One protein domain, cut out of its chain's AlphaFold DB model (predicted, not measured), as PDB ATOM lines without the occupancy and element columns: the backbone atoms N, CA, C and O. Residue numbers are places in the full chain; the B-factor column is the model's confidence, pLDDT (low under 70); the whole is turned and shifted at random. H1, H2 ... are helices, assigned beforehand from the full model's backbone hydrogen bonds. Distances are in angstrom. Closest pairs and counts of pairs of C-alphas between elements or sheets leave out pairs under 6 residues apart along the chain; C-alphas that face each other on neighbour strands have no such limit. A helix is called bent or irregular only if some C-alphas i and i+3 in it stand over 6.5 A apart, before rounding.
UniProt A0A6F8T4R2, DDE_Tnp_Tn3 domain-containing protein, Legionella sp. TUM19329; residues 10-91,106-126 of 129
ATOM      1  N   ALA A  10       5.919  -8.441  14.808       86.69
ATOM      2  CA  ALA A  10       7.154  -8.784  14.107       86.69
ATOM      3  C   ALA A  10       7.578  -7.671  13.136       86.69
ATOM      4  O   ALA A  10       8.720  -7.216  13.182       86.69
ATOM      5  N   ARG A  11       6.641  -7.159  12.328       91.06
ATOM      6  CA  ARG A  11       6.900  -6.046  11.404       91.06
ATOM      7  C   ARG A  11       7.379  -4.791  12.136       91.06
ATOM      8  O   ARG A  11       8.377  -4.201  11.737       91.06
ATOM      9  N   ASN A  12       6.698  -4.413  13.217       90.50
ATOM     10  CA  ASN A  12       7.034  -3.221  13.994       90.50
ATOM     11  C   ASN A  12       8.432  -3.325  14.628       90.50
ATOM     12  O   ASN A  12       9.145  -2.328  14.684       90.50
ATOM     13  N   ARG A  13       8.859  -4.521  15.066       88.50
ATOM     14  CA  ARG A  13      10.228  -4.748  15.570       88.50
ATOM     15  C   ARG A  13      11.276  -4.509  14.483       88.50
ATOM     16  O   ARG A  13      12.262  -3.819  14.732       88.50
ATOM     17  N   THR A  14      11.047  -5.029  13.277       90.44
ATOM     18  CA  THR A  14      11.941  -4.816  12.128       90.44
ATOM     19  C   THR A  14      12.009  -3.339  11.737       90.44
ATOM     20  O   THR A  14      13.090  -2.803  11.500       90.44
ATOM     21  N   GLU A  15      10.868  -2.651  11.727       92.69
ATOM     22  CA  GLU A  15      10.806  -1.222  11.424       92.69
ATOM     23  C   GLU A  15      11.543  -0.378  12.474       92.69
ATOM     24  O   GLU A  15      12.365   0.462  12.112       92.69
ATOM     25  N   ALA A  16      11.341  -0.660  13.765       92.19
ATOM     26  CA  ALA A  16      12.054   0.006  14.854       92.19
ATOM     27  C   ALA A  16      13.576  -0.195  14.754       92.19
ATOM     28  O   ALA A  16      14.346   0.747  14.946       92.19
ATOM     29  N   TYR A  17      14.023  -1.402  14.391       93.94
ATOM     30  CA  TYR A  17      15.440  -1.676  14.156       93.94
ATOM     31  C   TYR A  17      16.002  -0.837  13.000       93.94
ATOM     32  O   TYR A  17      17.062  -0.221  13.129       93.94
ATOM     33  N   HIS A  18      15.280  -0.743  11.881       93.06
ATOM     34  CA  HIS A  18      15.685   0.101  10.757       93.06
ATOM     35  C   HIS A  18      15.687   1.592  11.105       93.06
ATOM     36  O   HIS A  18      16.580   2.316  10.662       93.06
ATOM     37  N   GLN A  19      14.739   2.054  11.923       92.06
ATOM     38  CA  GLN A  19      14.722   3.424  12.432       92.06
ATOM     39  C   GLN A  19      15.961   3.713  13.292       92.06
ATOM     40  O   GLN A  19      16.635   4.715  13.050       92.06
ATOM     41  N   LEU A  20      16.323   2.809  14.211       93.38
ATOM     42  CA  LEU A  20      17.539   2.915  15.026       93.38
ATOM     43  C   LEU A  20      18.800   2.980  14.150       93.38
ATOM     44  O   LEU A  20      19.616   3.892  14.289       93.38
ATOM     45  N   GLN A  21      18.941   2.068  13.186       92.88
ATOM     46  CA  GLN A  21      20.060   2.092  12.239       92.88
ATOM     47  C   GLN A  21      20.109   3.390  11.422       92.88
ATOM     48  O   GLN A  21      21.182   3.950  11.181       92.88
ATOM     49  N   GLY A  22      18.945   3.866  10.974       91.06
ATOM     50  CA  GLY A  22      18.805   5.116  10.240       91.06
ATOM     51  C   GLY A  22      19.242   6.318  11.069       91.06
ATOM     52  O   GLY A  22      19.921   7.199  10.541       91.06
ATOM     53  N   LEU A  23      18.910   6.332  12.359       90.75
ATOM     54  CA  LEU A  23      19.333   7.369  13.288       90.75
ATOM     55  C   LEU A  23      20.845   7.363  13.478       90.75
ATOM     56  O   LEU A  23      21.471   8.386  13.218       90.75
ATOM     57  N   ILE A  24      21.436   6.212  13.822       90.88
ATOM     58  CA  ILE A  24      22.892   6.064  14.008       90.88
ATOM     59  C   ILE A  24      23.641   6.534  12.752       90.88
ATOM     60  O   ILE A  24      24.620   7.272  12.836       90.88
ATOM     61  N   ARG A  25      23.150   6.178  11.560       89.56
ATOM     62  CA  ARG A  25      23.749   6.607  10.287       89.56
ATOM     63  C   ARG A  25      23.662   8.119  10.054       89.56
ATOM     64  O   ARG A  25      24.512   8.668   9.358       89.56
ATOM     65  N   LYS A  26      22.619   8.783  10.558       88.81
ATOM     66  CA  LYS A  26      22.383  10.229  10.386       88.81
ATOM     67  C   LYS A  26      23.107  11.086  11.428       88.81
ATOM     68  O   LYS A  26      23.149  12.305  11.253       88.81
ATOM     69  N   VAL A  27      23.694  10.481  12.464       86.75
ATOM     70  CA  VAL A  27      24.525  11.177  13.459       86.75
ATOM     71  C   VAL A  27      25.591  12.019  12.748       86.75
ATOM     72  O   VAL A  27      26.117  11.631  11.700       86.75
ATOM     73  N   TYR A  28      25.849  13.220  13.273       82.56
ATOM     74  CA  TYR A  28      26.716  14.229  12.649       82.56
ATOM     75  C   TYR A  28      26.380  14.489  11.171       82.56
ATOM     76  O   TYR A  28      27.264  14.537  10.327       82.56
ATOM     77  N   ARG A  29      25.089  14.629  10.830       82.25
ATOM     78  CA  ARG A  29      24.609  14.895   9.456       82.25
ATOM     79  C   ARG A  29      25.033  13.830   8.429       82.25
ATOM     80  O   ARG A  29      25.054  14.094   7.229       82.25
ATOM     81  N   GLY A  30      25.337  12.611   8.878       80.62
ATOM     82  CA  GLY A  30      25.722  11.508   8.002       80.62
ATOM     83  C   GLY A  30      27.123  11.633   7.406       80.62
ATOM     84  O   GLY A  30      27.351  11.131   6.306       80.62
ATOM     85  N   VAL A  31      28.056  12.257   8.135       80.31
ATOM     86  CA  VAL A  31      29.483  12.374   7.762       80.31
ATOM     87  C   VAL A  31      30.124  11.017   7.426       80.31
ATOM     88  O   VAL A  31      31.045  10.951   6.620       80.31
ATOM     89  N   PHE A  32      29.600   9.912   7.962       73.00
ATOM     90  CA  PHE A  32      30.108   8.558   7.710       73.00
ATOM     91  C   PHE A  32      29.728   7.958   6.341       73.00
ATOM     92  O   PHE A  32      30.058   6.801   6.074       73.00
ATOM     93  N   LYS A  33      29.036   8.700   5.466       75.00
ATOM     94  CA  LYS A  33      28.756   8.266   4.088       75.00
ATOM     95  C   LYS A  33      30.016   8.405   3.229       75.00
ATOM     96  O   LYS A  33      30.518   9.503   3.011       75.00
ATOM     97  N   GLY A  34      30.519   7.288   2.715       78.31
ATOM     98  CA  GLY A  34      31.699   7.254   1.857       78.31
ATOM     99  C   GLY A  34      31.364   7.382   0.369       78.31
ATOM    100  O   GLY A  34      30.295   6.979  -0.088       78.31
ATOM    101  N   LYS A  35      32.328   7.877  -0.421       83.62
ATOM    102  CA  LYS A  35      32.234   7.915  -1.894       83.62
ATOM    103  C   LYS A  35      32.366   6.526  -2.541       83.62
ATOM    104  O   LYS A  35      31.897   6.319  -3.652       83.62
ATOM    105  N   LYS A  36      33.012   5.574  -1.854       90.38
ATOM    106  CA  LYS A  36      33.246   4.200  -2.333       90.38
ATOM    107  C   LYS A  36      32.242   3.219  -1.728       90.38
ATOM    108  O   LYS A  36      31.898   3.322  -0.550       90.38
ATOM    109  N   ILE A  37      31.871   2.197  -2.502       88.75
ATOM    110  CA  ILE A  37      30.981   1.105  -2.067       88.75
ATOM    111  C   ILE A  37      31.527   0.408  -0.813       88.75
ATOM    112  O   ILE A  37      30.780   0.173   0.134       88.75
ATOM    113  N   VAL A  38      32.833   0.128  -0.775       91.50
ATOM    114  CA  VAL A  38      33.500  -0.507   0.376       91.50
ATOM    115  C   VAL A  38      33.325   0.297   1.668       91.50
ATOM    116  O   VAL A  38      32.942  -0.272   2.686       91.50
ATOM    117  N   ASN A  39      33.475   1.621   1.618       88.31
ATOM    118  CA  ASN A  39      33.309   2.482   2.792       88.31
ATOM    119  C   ASN A  39      31.858   2.463   3.295       88.31
ATOM    120  O   ASN A  39      31.616   2.377   4.497       88.31
ATOM    121  N   ASN A  40      30.888   2.479   2.376       89.06
ATOM    122  CA  ASN A  40      29.470   2.392   2.727       89.06
ATOM    123  C   ASN A  40      29.109   1.030   3.334       89.06
ATOM    124  O   ASN A  40      28.313   0.976   4.271       89.06
ATOM    125  N   ARG A  41      29.723  -0.063   2.860       91.06
ATOM    126  CA  ARG A  41      29.569  -1.394   3.468       91.06
ATOM    127  C   ARG A  41      30.125  -1.422   4.889       91.06
ATOM    128  O   ARG A  41      29.407  -1.837   5.794       91.06
ATOM    129  N   VAL A  42      31.349  -0.933   5.097       91.56
ATOM    130  CA  VAL A  42      31.972  -0.861   6.432       91.56
ATOM    131  C   VAL A  42      31.114  -0.025   7.380       91.56
ATOM    132  O   VAL A  42      30.769  -0.495   8.460       91.56
ATOM    133  N   SER A  43      30.668   1.157   6.945       90.06
ATOM    134  CA  SER A  43      29.748   1.996   7.720       90.06
ATOM    135  C   SER A  43      28.447   1.255   8.065       90.06
ATOM    136  O   SER A  43      28.011   1.262   9.213       90.06
ATOM    137  N   ALA A  44      27.851   0.523   7.118       91.25
ATOM    138  CA  ALA A  44      26.646  -0.266   7.373       91.25
ATOM    139  C   ALA A  44      26.871  -1.436   8.349       91.25
ATOM    140  O   ALA A  44      25.948  -1.807   9.075       91.25
ATOM    141  N   HIS A  45      28.058  -2.049   8.361       93.94
ATOM    142  CA  HIS A  45      28.428  -3.067   9.350       93.94
ATOM    143  C   HIS A  45      28.658  -2.449  10.734       93.94
ATOM    144  O   HIS A  45      28.140  -2.978  11.713       93.94
ATOM    145  N   ALA A  46      29.329  -1.300  10.815       92.00
ATOM    146  CA  ALA A  46      29.528  -0.576  12.068       92.00
ATOM    147  C   ALA A  46      28.192  -0.132  12.690       92.00
ATOM    148  O   ALA A  46      27.955  -0.355  13.873       92.00
ATOM    149  N   VAL A  47      27.270   0.409  11.884       93.00
ATOM    150  CA  VAL A  47      25.914   0.771  12.335       93.00
ATOM    151  C   VAL A  47      25.163  -0.448  12.879       93.00
ATOM    152  O   VAL A  47      24.512  -0.351  13.917       93.00
ATOM    153  N   ARG A  48      25.261  -1.602  12.201       94.44
ATOM    154  CA  ARG A  48      24.669  -2.866  12.670       94.44
ATOM    155  C   ARG A  48      25.250  -3.305  14.008       94.44
ATOM    156  O   ARG A  48      24.485  -3.670  14.893       94.44
ATOM    157  N   LEU A  49      26.572  -3.244  14.151       95.38
ATOM    158  CA  LEU A  49      27.259  -3.597  15.388       95.38
ATOM    159  C   LEU A  49      26.773  -2.722  16.548       95.38
ATOM    160  O   LEU A  49      26.304  -3.255  17.546       95.38
ATOM    161  N   VAL A  50      26.790  -1.397  16.383       92.25
ATOM    162  CA  VAL A  50      26.346  -0.453  17.424       92.25
ATOM    163  C   VAL A  50      24.879  -0.681  17.800       92.25
ATOM    164  O   VAL A  50      24.559  -0.743  18.983       92.25
ATOM    165  N   ALA A  51      23.989  -0.855  16.818       94.44
ATOM    166  CA  ALA A  51      22.578  -1.137  17.085       94.44
ATOM    167  C   ALA A  51      22.396  -2.432  17.895       94.44
ATOM    168  O   ALA A  51      21.618  -2.461  18.845       94.44
ATOM    169  N   ASN A  52      23.141  -3.487  17.557       95.25
ATOM    170  CA  ASN A  52      23.076  -4.756  18.278       95.25
ATOM    171  C   ASN A  52      23.647  -4.638  19.699       95.25
ATOM    172  O   ASN A  52      23.065  -5.203  20.619       95.25
ATOM    173  N   CYS A  53      24.726  -3.874  19.902       93.00
ATOM    174  CA  CYS A  53      25.259  -3.592  21.237       93.00
ATOM    175  C   CYS A  53      24.238  -2.859  22.116       93.00
ATOM    176  O   CYS A  53      24.079  -3.216  23.277       93.00
ATOM    177  N   ILE A  54      23.511  -1.881  21.563       92.81
ATOM    178  CA  ILE A  54      22.446  -1.160  22.281       92.81
ATOM    179  C   ILE A  54      21.321  -2.110  22.693       92.81
ATOM    180  O   ILE A  54      20.891  -2.091  23.843       92.81
ATOM    181  N   ILE A  55      20.866  -2.957  21.768       94.31
ATOM    182  CA  ILE A  55      19.795  -3.922  22.040       94.31
ATOM    183  C   ILE A  55      20.234  -4.930  23.101       94.31
ATOM    184  O   ILE A  55      19.463  -5.219  24.011       94.31
ATOM    185  N   ALA A  56      21.464  -5.441  23.006       93.38
ATOM    186  CA  ALA A  56      22.018  -6.356  23.995       93.38
ATOM    187  C   ALA A  56      22.116  -5.691  25.372       93.38
ATOM    188  O   ALA A  56      21.648  -6.252  26.354       93.38
ATOM    189  N   TYR A  57      22.650  -4.471  25.433       91.44
ATOM    190  CA  TYR A  57      22.763  -3.692  26.662       91.44
ATOM    191  C   TYR A  57      21.399  -3.452  27.330       91.44
ATOM    192  O   TYR A  57      21.214  -3.795  28.498       91.44
ATOM    193  N   ASN A  58      20.418  -2.939  26.581       92.31
ATOM    194  CA  ASN A  58      19.064  -2.731  27.096       92.31
ATOM    195  C   ASN A  58      18.420  -4.062  27.519       92.31
ATOM    196  O   ASN A  58      17.763  -4.127  28.553       92.31
ATOM    197  N   GLY A  59      18.616  -5.125  26.733       93.50
ATOM    198  CA  GLY A  59      18.094  -6.458  27.025       93.50
ATOM    199  C   GLY A  59      18.648  -7.039  28.322       93.50
ATOM    200  O   GLY A  59      17.875  -7.582  29.104       93.50
ATOM    201  N   ILE A  60      19.949  -6.875  28.584       93.25
ATOM    202  CA  ILE A  60      20.581  -7.312  29.834       93.25
ATOM    203  C   ILE A  60      19.938  -6.594  31.023       93.25
ATOM    204  O   ILE A  60      19.466  -7.259  31.939       93.25
ATOM    205  N   ILE A  61      19.843  -5.261  30.982       91.69
ATOM    206  CA  ILE A  61      19.252  -4.468  32.073       91.69
ATOM    207  C   ILE A  61      17.802  -4.879  32.334       91.69
ATOM    208  O   ILE A  61      17.436  -5.165  33.473       91.69
ATOM    209  N   LEU A  62      16.979  -4.934  31.281       92.69
ATOM    210  CA  LEU A  62      15.566  -5.290  31.407       92.69
ATOM    211  C   LEU A  62      15.391  -6.713  31.942       92.69
ATOM    212  O   LEU A  62      14.543  -6.933  32.802       92.69
ATOM    213  N   ASN A  63      16.205  -7.667  31.481       94.50
ATOM    214  CA  ASN A  63      16.139  -9.046  31.957       94.50
ATOM    215  C   ASN A  63      16.537  -9.163  33.433       94.50
ATOM    216  O   ASN A  63      15.840  -9.819  34.198       94.50
ATOM    217  N   THR A  64      17.613  -8.495  33.859       93.75
ATOM    218  CA  THR A  64      18.032  -8.525  35.268       93.75
ATOM    219  C   THR A  64      16.950  -7.957  36.189       93.75
ATOM    220  O   THR A  64      16.700  -8.509  37.258       93.75
ATOM    221  N   ILE A  65      16.272  -6.885  35.774       92.12
ATOM    222  CA  ILE A  65      15.157  -6.309  36.539       92.12
ATOM    223  C   ILE A  65      13.969  -7.264  36.570       92.12
ATOM    224  O   ILE A  65      13.415  -7.503  37.637       92.12
ATOM    225  N   TYR A  66      13.615  -7.853  35.430       93.25
ATOM    226  CA  TYR A  66      12.540  -8.836  35.346       93.25
ATOM    227  C   TYR A  66      12.767 -10.022  36.297       93.25
ATOM    228  O   TYR A  66      11.874 -10.385  37.059       93.25
ATOM    229  N   GLU A  67      13.978 -10.581  36.330       94.12
ATOM    230  CA  GLU A  67      14.329 -11.663  37.258       94.12
ATOM    231  C   GLU A  67      14.199 -11.246  38.730       94.12
ATOM    232  O   GLU A  67      13.771 -12.049  39.561       94.12
ATOM    233  N   LYS A  68      14.548  -9.999  39.071       91.38
ATOM    234  CA  LYS A  68      14.343  -9.458  40.422       91.38
ATOM    235  C   LYS A  68      12.857  -9.294  40.748       91.38
ATOM    236  O   LYS A  68      12.439  -9.724  41.816       91.38
ATOM    237  N   MET A  69      12.051  -8.766  39.822       90.69
ATOM    238  CA  MET A  69      10.598  -8.626  40.000       90.69
ATOM    239  C   MET A  69       9.927  -9.973  40.291       90.69
ATOM    240  O   MET A  69       9.071 -10.056  41.170       90.69
ATOM    241  N   LEU A  70      10.348 -11.038  39.597       92.00
ATOM    242  CA  LEU A  70       9.859 -12.396  39.851       92.00
ATOM    243  C   LEU A  70      10.239 -12.900  41.250       92.00
ATOM    244  O   LEU A  70       9.415 -13.521  41.916       92.00
ATOM    245  N   LYS A  71      11.468 -12.629  41.708       92.50
ATOM    246  CA  LYS A  71      11.939 -13.017  43.050       92.50
ATOM    247  C   LYS A  71      11.224 -12.260  44.171       92.50
ATOM    248  O   LYS A  71      10.996 -12.835  45.227       92.50
ATOM    249  N   GLU A  72      10.881 -10.996  43.942       89.38
ATOM    250  CA  GLU A  72      10.167 -10.145  44.903       89.38
ATOM    251  C   GLU A  72       8.650 -10.392  44.925       89.38
ATOM    252  O   GLU A  72       7.960  -9.865  45.794       89.38
ATOM    253  N   GLY A  73       8.115 -11.191  43.995       89.00
ATOM    254  CA  GLY A  73       6.681 -11.479  43.929       89.00
ATOM    255  C   GLY A  73       5.838 -10.281  43.481       89.00
ATOM    256  O   GLY A  73       4.705 -10.121  43.936       89.00
ATOM    257  N   VAL A  74       6.382  -9.428  42.603       89.31
ATOM    258  CA  VAL A  74       5.654  -8.289  42.018       89.31
ATOM    259  C   VAL A  74       4.394  -8.780  41.289       89.31
ATOM    260  O   VAL A  74       4.388  -9.860  40.698       89.31
ATOM    261  N   SER A  75       3.314  -7.992  41.322       91.12
ATOM    262  CA  SER A  75       2.042  -8.381  40.709       91.12
ATOM    263  C   SER A  75       2.164  -8.623  39.199       91.12
ATOM    264  O   SER A  75       2.907  -7.940  38.485       91.12
ATOM    265  N   GLN A  76       1.385  -9.585  38.697       90.94
ATOM    266  CA  GLN A  76       1.424  -9.976  37.288       90.94
ATOM    267  C   GLN A  76       1.070  -8.817  36.347       90.94
ATOM    268  O   GLN A  76       1.684  -8.693  35.293       90.94
ATOM    269  N   ASP A  77       0.146  -7.935  36.738       91.25
ATOM    270  CA  ASP A  77      -0.249  -6.776  35.925       91.25
ATOM    271  C   ASP A  77       0.931  -5.828  35.659       91.25
ATOM    272  O   ASP A  77       1.113  -5.336  34.544       91.25
ATOM    273  N   ILE A  78       1.775  -5.617  36.673       90.19
ATOM    274  CA  ILE A  78       2.966  -4.763  36.587       90.19
ATOM    275  C   ILE A  78       4.028  -5.430  35.714       90.19
ATOM    276  O   ILE A  78       4.654  -4.776  34.878       90.19
ATOM    277  N   ILE A  79       4.214  -6.742  35.871       91.94
ATOM    278  CA  ILE A  79       5.115  -7.527  35.026       91.94
ATOM    279  C   ILE A  79       4.669  -7.459  33.558       91.94
ATOM    280  O   ILE A  79       5.488  -7.202  32.675       91.94
ATOM    281  N   ASP A  80       3.373  -7.631  33.292       91.81
ATOM    282  CA  ASP A  80       2.782  -7.599  31.954       91.81
ATOM    283  C   ASP A  80       2.903  -6.229  31.275       91.81
ATOM    284  O   ASP A  80       2.915  -6.142  30.039       91.81
ATOM    285  N   GLU A  81       2.988  -5.153  32.057       90.44
ATOM    286  CA  GLU A  81       3.308  -3.821  31.561       90.44
ATOM    287  C   GLU A  81       4.813  -3.667  31.304       90.44
ATOM    288  O   GLU A  81       5.210  -3.230  30.219       90.44
ATOM    289  N   PHE A  82       5.657  -4.110  32.239       90.81
ATOM    290  CA  PHE A  82       7.115  -4.029  32.137       90.81
ATOM    291  C   PHE A  82       7.662  -4.762  30.902       90.81
ATOM    292  O   PHE A  82       8.465  -4.206  30.149       90.81
ATOM    293  N   ILE A  83       7.179  -5.975  30.607       90.62
ATOM    294  CA  ILE A  83       7.636  -6.757  29.441       90.62
ATOM    295  C   ILE A  83       7.286  -6.115  28.086       90.62
ATOM    296  O   ILE A  83       7.766  -6.562  27.041       90.62
ATOM    297  N   ARG A  84       6.437  -5.077  28.065       88.62
ATOM    298  CA  ARG A  84       6.123  -4.320  26.840       88.62
ATOM    299  C   ARG A  84       7.219  -3.323  26.482       88.62
ATOM    300  O   ARG A  84       7.219  -2.826  25.351       88.62
ATOM    301  N   ILE A  85       8.146  -3.040  27.398       89.06
ATOM    302  CA  ILE A  85       9.284  -2.161  27.143       89.06
ATOM    303  C   ILE A  85      10.175  -2.802  26.075       89.06
ATOM    304  O   ILE A  85      10.664  -3.922  26.203       89.06
ATOM    305  N   SER A  86      10.378  -2.075  24.977       89.31
ATOM    306  CA  SER A  86      11.185  -2.563  23.862       89.31
ATOM    307  C   SER A  86      12.679  -2.389  24.154       89.31
ATOM    308  O   SER A  86      13.109  -1.258  24.381       89.31
ATOM    309  N   PRO A  87      13.513  -3.435  24.013       91.69
ATOM    310  CA  PRO A  87      14.968  -3.299  24.127       91.69
ATOM    311  C   PRO A  87      15.582  -2.495  22.966       91.69
ATOM    312  O   PRO A  87      16.742  -2.102  23.026       91.69
ATOM    313  N   ILE A  88      14.815  -2.218  21.904       92.88
ATOM    314  CA  ILE A  88      15.235  -1.371  20.774       92.88
ATOM    315  C   ILE A  88      15.084   0.124  21.115       92.88
ATOM    316  O   ILE A  88      15.601   0.972  20.388       92.88
ATOM    317  N   ALA A  89      14.377   0.468  22.200       85.81
ATOM    318  CA  ALA A  89      14.196   1.855  22.612       85.81
ATOM    319  C   ALA A  89      15.554   2.555  22.781       85.81
ATOM    320  O   ALA A  89      16.488   2.016  23.370       85.81
ATOM    321  N   TRP A  90      15.663   3.756  22.219       79.12
ATOM    322  CA  TRP A  90      16.916   4.515  22.157       79.12
ATOM    323  C   TRP A  90      16.749   5.970  22.589       79.12
ATOM    324  O   TRP A  90      17.720   6.718  22.570       79.12
ATOM    325  N   ALA A  91      15.538   6.383  22.979       78.94
ATOM    326  CA  ALA A  91      15.238   7.762  23.366       78.94
ATOM    327  C   ALA A  91      16.112   8.256  24.538       78.94
ATOM    328  O   ALA A  91      16.371   9.450  24.646       78.94
ATOM    329  N   GLY A 106      37.601   0.650  32.225       65.31
ATOM    330  CA  GLY A 106      37.031  -0.398  31.378       65.31
ATOM    331  C   GLY A 106      35.818  -1.109  31.974       65.31
ATOM    332  O   GLY A 106      35.016  -1.646  31.213       65.31
ATOM    333  N   ASP A 107      35.623  -1.043  33.290       74.38
ATOM    334  CA  ASP A 107      34.543  -1.774  33.948       74.38
ATOM    335  C   ASP A 107      33.218  -1.005  33.917       74.38
ATOM    336  O   ASP A 107      33.023   0.012  34.588       74.38
ATOM    337  N   ILE A 108      32.274  -1.518  33.129       77.19
ATOM    338  CA  ILE A 108      30.867  -1.114  33.182       77.19
ATOM    339  C   ILE A 108      30.204  -1.944  34.284       77.19
ATOM    340  O   ILE A 108      29.952  -3.135  34.102       77.19
ATOM    341  N   ASN A 109      29.901  -1.324  35.426       85.81
ATOM    342  CA  ASN A 109      29.186  -2.001  36.507       85.81
ATOM    343  C   ASN A 109      27.680  -2.067  36.200       85.81
ATOM    344  O   ASN A 109      26.908  -1.200  36.603       85.81
ATOM    345  N   ILE A 110      27.267  -3.115  35.484       84.12
ATOM    346  CA  ILE A 110      25.863  -3.347  35.112       84.12
ATOM    347  C   ILE A 110      24.971  -3.479  36.354       84.12
ATOM    348  O   ILE A 110      23.851  -2.972  36.347       84.12
ATOM    349  N   ALA A 111      25.458  -4.110  37.428       87.12
ATOM    350  CA  ALA A 111      24.681  -4.308  38.650       87.12
ATOM    351  C   ALA A 111      24.283  -2.970  39.292       87.12
ATOM    352  O   ALA A 111      23.104  -2.760  39.570       87.12
ATOM    353  N   ALA A 112      25.227  -2.033  39.413       87.50
ATOM    354  CA  ALA A 112      24.950  -0.697  39.940       87.50
ATOM    355  C   ALA A 112      23.948   0.082  39.066       87.50
ATOM    356  O   ALA A 112      23.083   0.789  39.576       87.50
ATOM    357  N   MET A 113      24.027  -0.068  37.738       86.94
ATOM    358  CA  MET A 113      23.068   0.565  36.821       86.94
ATOM    359  C   MET A 113      21.659  -0.010  36.986       86.94
ATOM    360  O   MET A 113      20.681   0.735  36.959       86.94
ATOM    361  N   VAL A 114      21.557  -1.330  37.157       90.00
ATOM    362  CA  VAL A 114      20.289  -2.014  37.418       90.00
ATOM    363  C   VAL A 114      19.693  -1.565  38.749       90.00
ATOM    364  O   VAL A 114      18.501  -1.298  38.791       90.00
ATOM    365  N   GLU A 115      20.493  -1.453  39.812       90.12
ATOM    366  CA  GLU A 115      20.032  -0.989  41.128       90.12
ATOM    367  C   GLU A 115      19.454   0.429  41.081       90.12
ATOM    368  O   GLU A 115      18.373   0.674  41.617       90.12
ATOM    369  N   GLU A 116      20.126   1.357  40.397       87.94
ATOM    370  CA  GLU A 116      19.623   2.727  40.275       87.94
ATOM    371  C   GLU A 116      18.328   2.784  39.451       87.94
ATOM    372  O   GLU A 116      17.371   3.471  39.817       87.94
ATOM    373  N   LEU A 117      18.258   2.016  38.360       86.38
ATOM    374  CA  LEU A 117      17.057   1.964  37.529       86.38
ATOM    375  C   LEU A 117      15.888   1.310  38.274       86.38
ATOM    376  O   LEU A 117      14.759   1.788  38.199       86.38
ATOM    377  N   GLU A 118      16.158   0.257  39.039       86.56
ATOM    378  CA  GLU A 118      15.190  -0.408  39.905       86.56
ATOM    379  C   GLU A 118      14.644   0.542  40.977       86.56
ATOM    380  O   GLU A 118      13.435   0.601  41.183       86.56
ATOM    381  N   LYS A 119      15.505   1.339  41.620       87.56
ATOM    382  CA  LYS A 119      15.088   2.353  42.596       87.56
ATOM    383  C   LYS A 119      14.126   3.367  41.978       87.56
ATOM    384  O   LYS A 119      13.085   3.661  42.565       87.56
ATOM    385  N   HIS A 120      14.441   3.858  40.782       85.69
ATOM    386  CA  HIS A 120      13.556   4.744  40.025       85.69
ATOM    387  C   HIS A 120      12.218   4.072  39.675       85.69
ATOM    388  O   HIS A 120      11.156   4.682  39.820       85.69
ATOM    389  N   LEU A 121      12.240   2.805  39.250       83.62
ATOM    390  CA  LEU A 121      11.024   2.048  38.942       83.62
ATOM    391  C   LEU A 121      10.164   1.805  40.187       83.62
ATOM    392  O   LEU A 121       8.949   1.973  40.126       83.62
ATOM    393  N   LYS A 122      10.765   1.504  41.340       83.69
ATOM    394  CA  LYS A 122      10.039   1.332  42.609       83.69
ATOM    395  C   LYS A 122       9.351   2.620  43.076       83.69
ATOM    396  O   LYS A 122       8.276   2.577  43.669       83.69
ATOM    397  N   GLN A 123       9.934   3.782  42.780       83.19
ATOM    398  CA  GLN A 123       9.341   5.082  43.114       83.19
ATOM    399  C   GLN A 123       8.130   5.434  42.239       83.19
ATOM    400  O   GLN A 123       7.177   6.036  42.735       83.19
ATOM    401  N   HIS A 124       8.167   5.079  40.952       78.62
ATOM    402  CA  HIS A 124       7.209   5.583  39.960       78.62
ATOM    403  C   HIS A 124       6.270   4.533  39.360       78.62
ATOM    404  O   HIS A 124       5.241   4.909  38.807       78.62
ATOM    405  N   PHE A 125       6.612   3.248  39.440       73.44
ATOM    406  CA  PHE A 125       5.952   2.183  38.683       73.44
ATOM    407  C   PHE A 125       5.376   1.086  39.582       73.44
ATOM    408  O   PHE A 125       4.213   0.731  39.419       73.44
ATOM    409  N   TRP A 126       6.135   0.569  40.557       72.12
ATOM    410  CA  TRP A 126       5.607  -0.419  41.508       72.12
ATOM    411  C   TRP A 126       6.097  -0.168  42.931       72.12
ATOM    412  O   TRP A 126       7.263  -0.371  43.260       72.12
TER     413      TRP A 126
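This is residues 10 to 91 and 106 to 126 of the 129 residues of the protein "DDE_Tnp_Tn3 domain-containing protein" of Legionella sp. TUM19329 (UniProt A0A6F8T4R2). One long, straight helix, H2, runs nearly the whole length of the model, and two shorter helices cross it, H1 over its first half and H4 over its second half. The short H3 folds back beside the last part of H2 as a helical hairpin, and residues 83 to 91, which hold no named helix, run on from it toward the middle of H2; H1 and H4 do not reach each other, and the arrangement is loosely built. The printed part has 103 residues, with four named helices in the order H1, H2, H3, H4 and no named strand, and its class is all helix. The whole is loose, with a radius of gyration of the C-alphas of 17.3 A, and the C-alphas span 56 by 36 by 19 A.

The helix H2, residues 37 to 72, is the hub, touching the three other named helices. H1, residues 10 to 30, touches H2 with residues 17 to 25 alone, and H2 meets this touch with residues 43 to 51 alone. The closest C-alphas of H1 and H2 are those of Gln 21 and Val 47, 6.0 A apart. Their lines stand at a steep tilt of 55 degrees, and they run opposite ways. H4, residues 110 to 124, touches H2, which takes part with residues 61 to 65 alone, and the closest C-alphas are those of Ile 61 and Val 114, 6.0 A apart. H2 and H4 stand at a steep tilt of 61 degrees and run the same way. H3, residues 76 to 82, only just touches H2, with 3 pairs of C-alphas within 8 A, and H2 takes part with residues 66 to 69 alone. The closest C-alphas of H2 and H3 are those of Met 69 and Ile 79, 7.5 A apart. H2 and H3 form a helical hairpin, at a shallow tilt of 23 degrees, opposite ways. The helix packing is mostly crossed, but only just: of the 3 pairs that touch, 1 is at a shallow tilt. H1 is apart from H3 and from H4, and H3 is apart from H4. In H2, H3 and H4 every O i to N i+4 pair is within hydrogen-bond range, and in H1 15 of 17 are.

H2 measures 52.6 A from its first to its last C-alpha, from C-alpha 37 at (30.981, 1.105, -2.067) to C-alpha 72 at (10.167, -10.145, 44.903). H1 begins at C-alpha 10, at (7.154, -8.784, 14.107), and measures 28.2 A. It has a kink of 27 degrees near residue 24. It is irregular, with C-alphas 25 and 28 standing 8.5 A apart. H3 measures 9.7 A between C-alphas 76 and 82. H4 measures 21.2 A and ends at C-alpha 124, at (7.209, 5.583, 39.960).

The two C-alphas farthest apart are those of Lys 35 and Gly 73, 55.9 A, and the outline is only just flat. The printed part begins at residue 10 and ends at residue 126 of a chain of 129 residues, and the C-alphas of Ala 10 and Trp 126 are 28.7 A apart. Residues 92 to 105 are cut out, and C-alphas 91 and 106 are 24.6 A apart across the cut. The link across the cut joins H3 to H4. Of the links that are printed whole, H2 to H3 is tight, with 3 residues, and H1 to H2 is short, with 6. The mean pLDDT of the printed part is 88.5, and residue 106 is the one printed residue under 70.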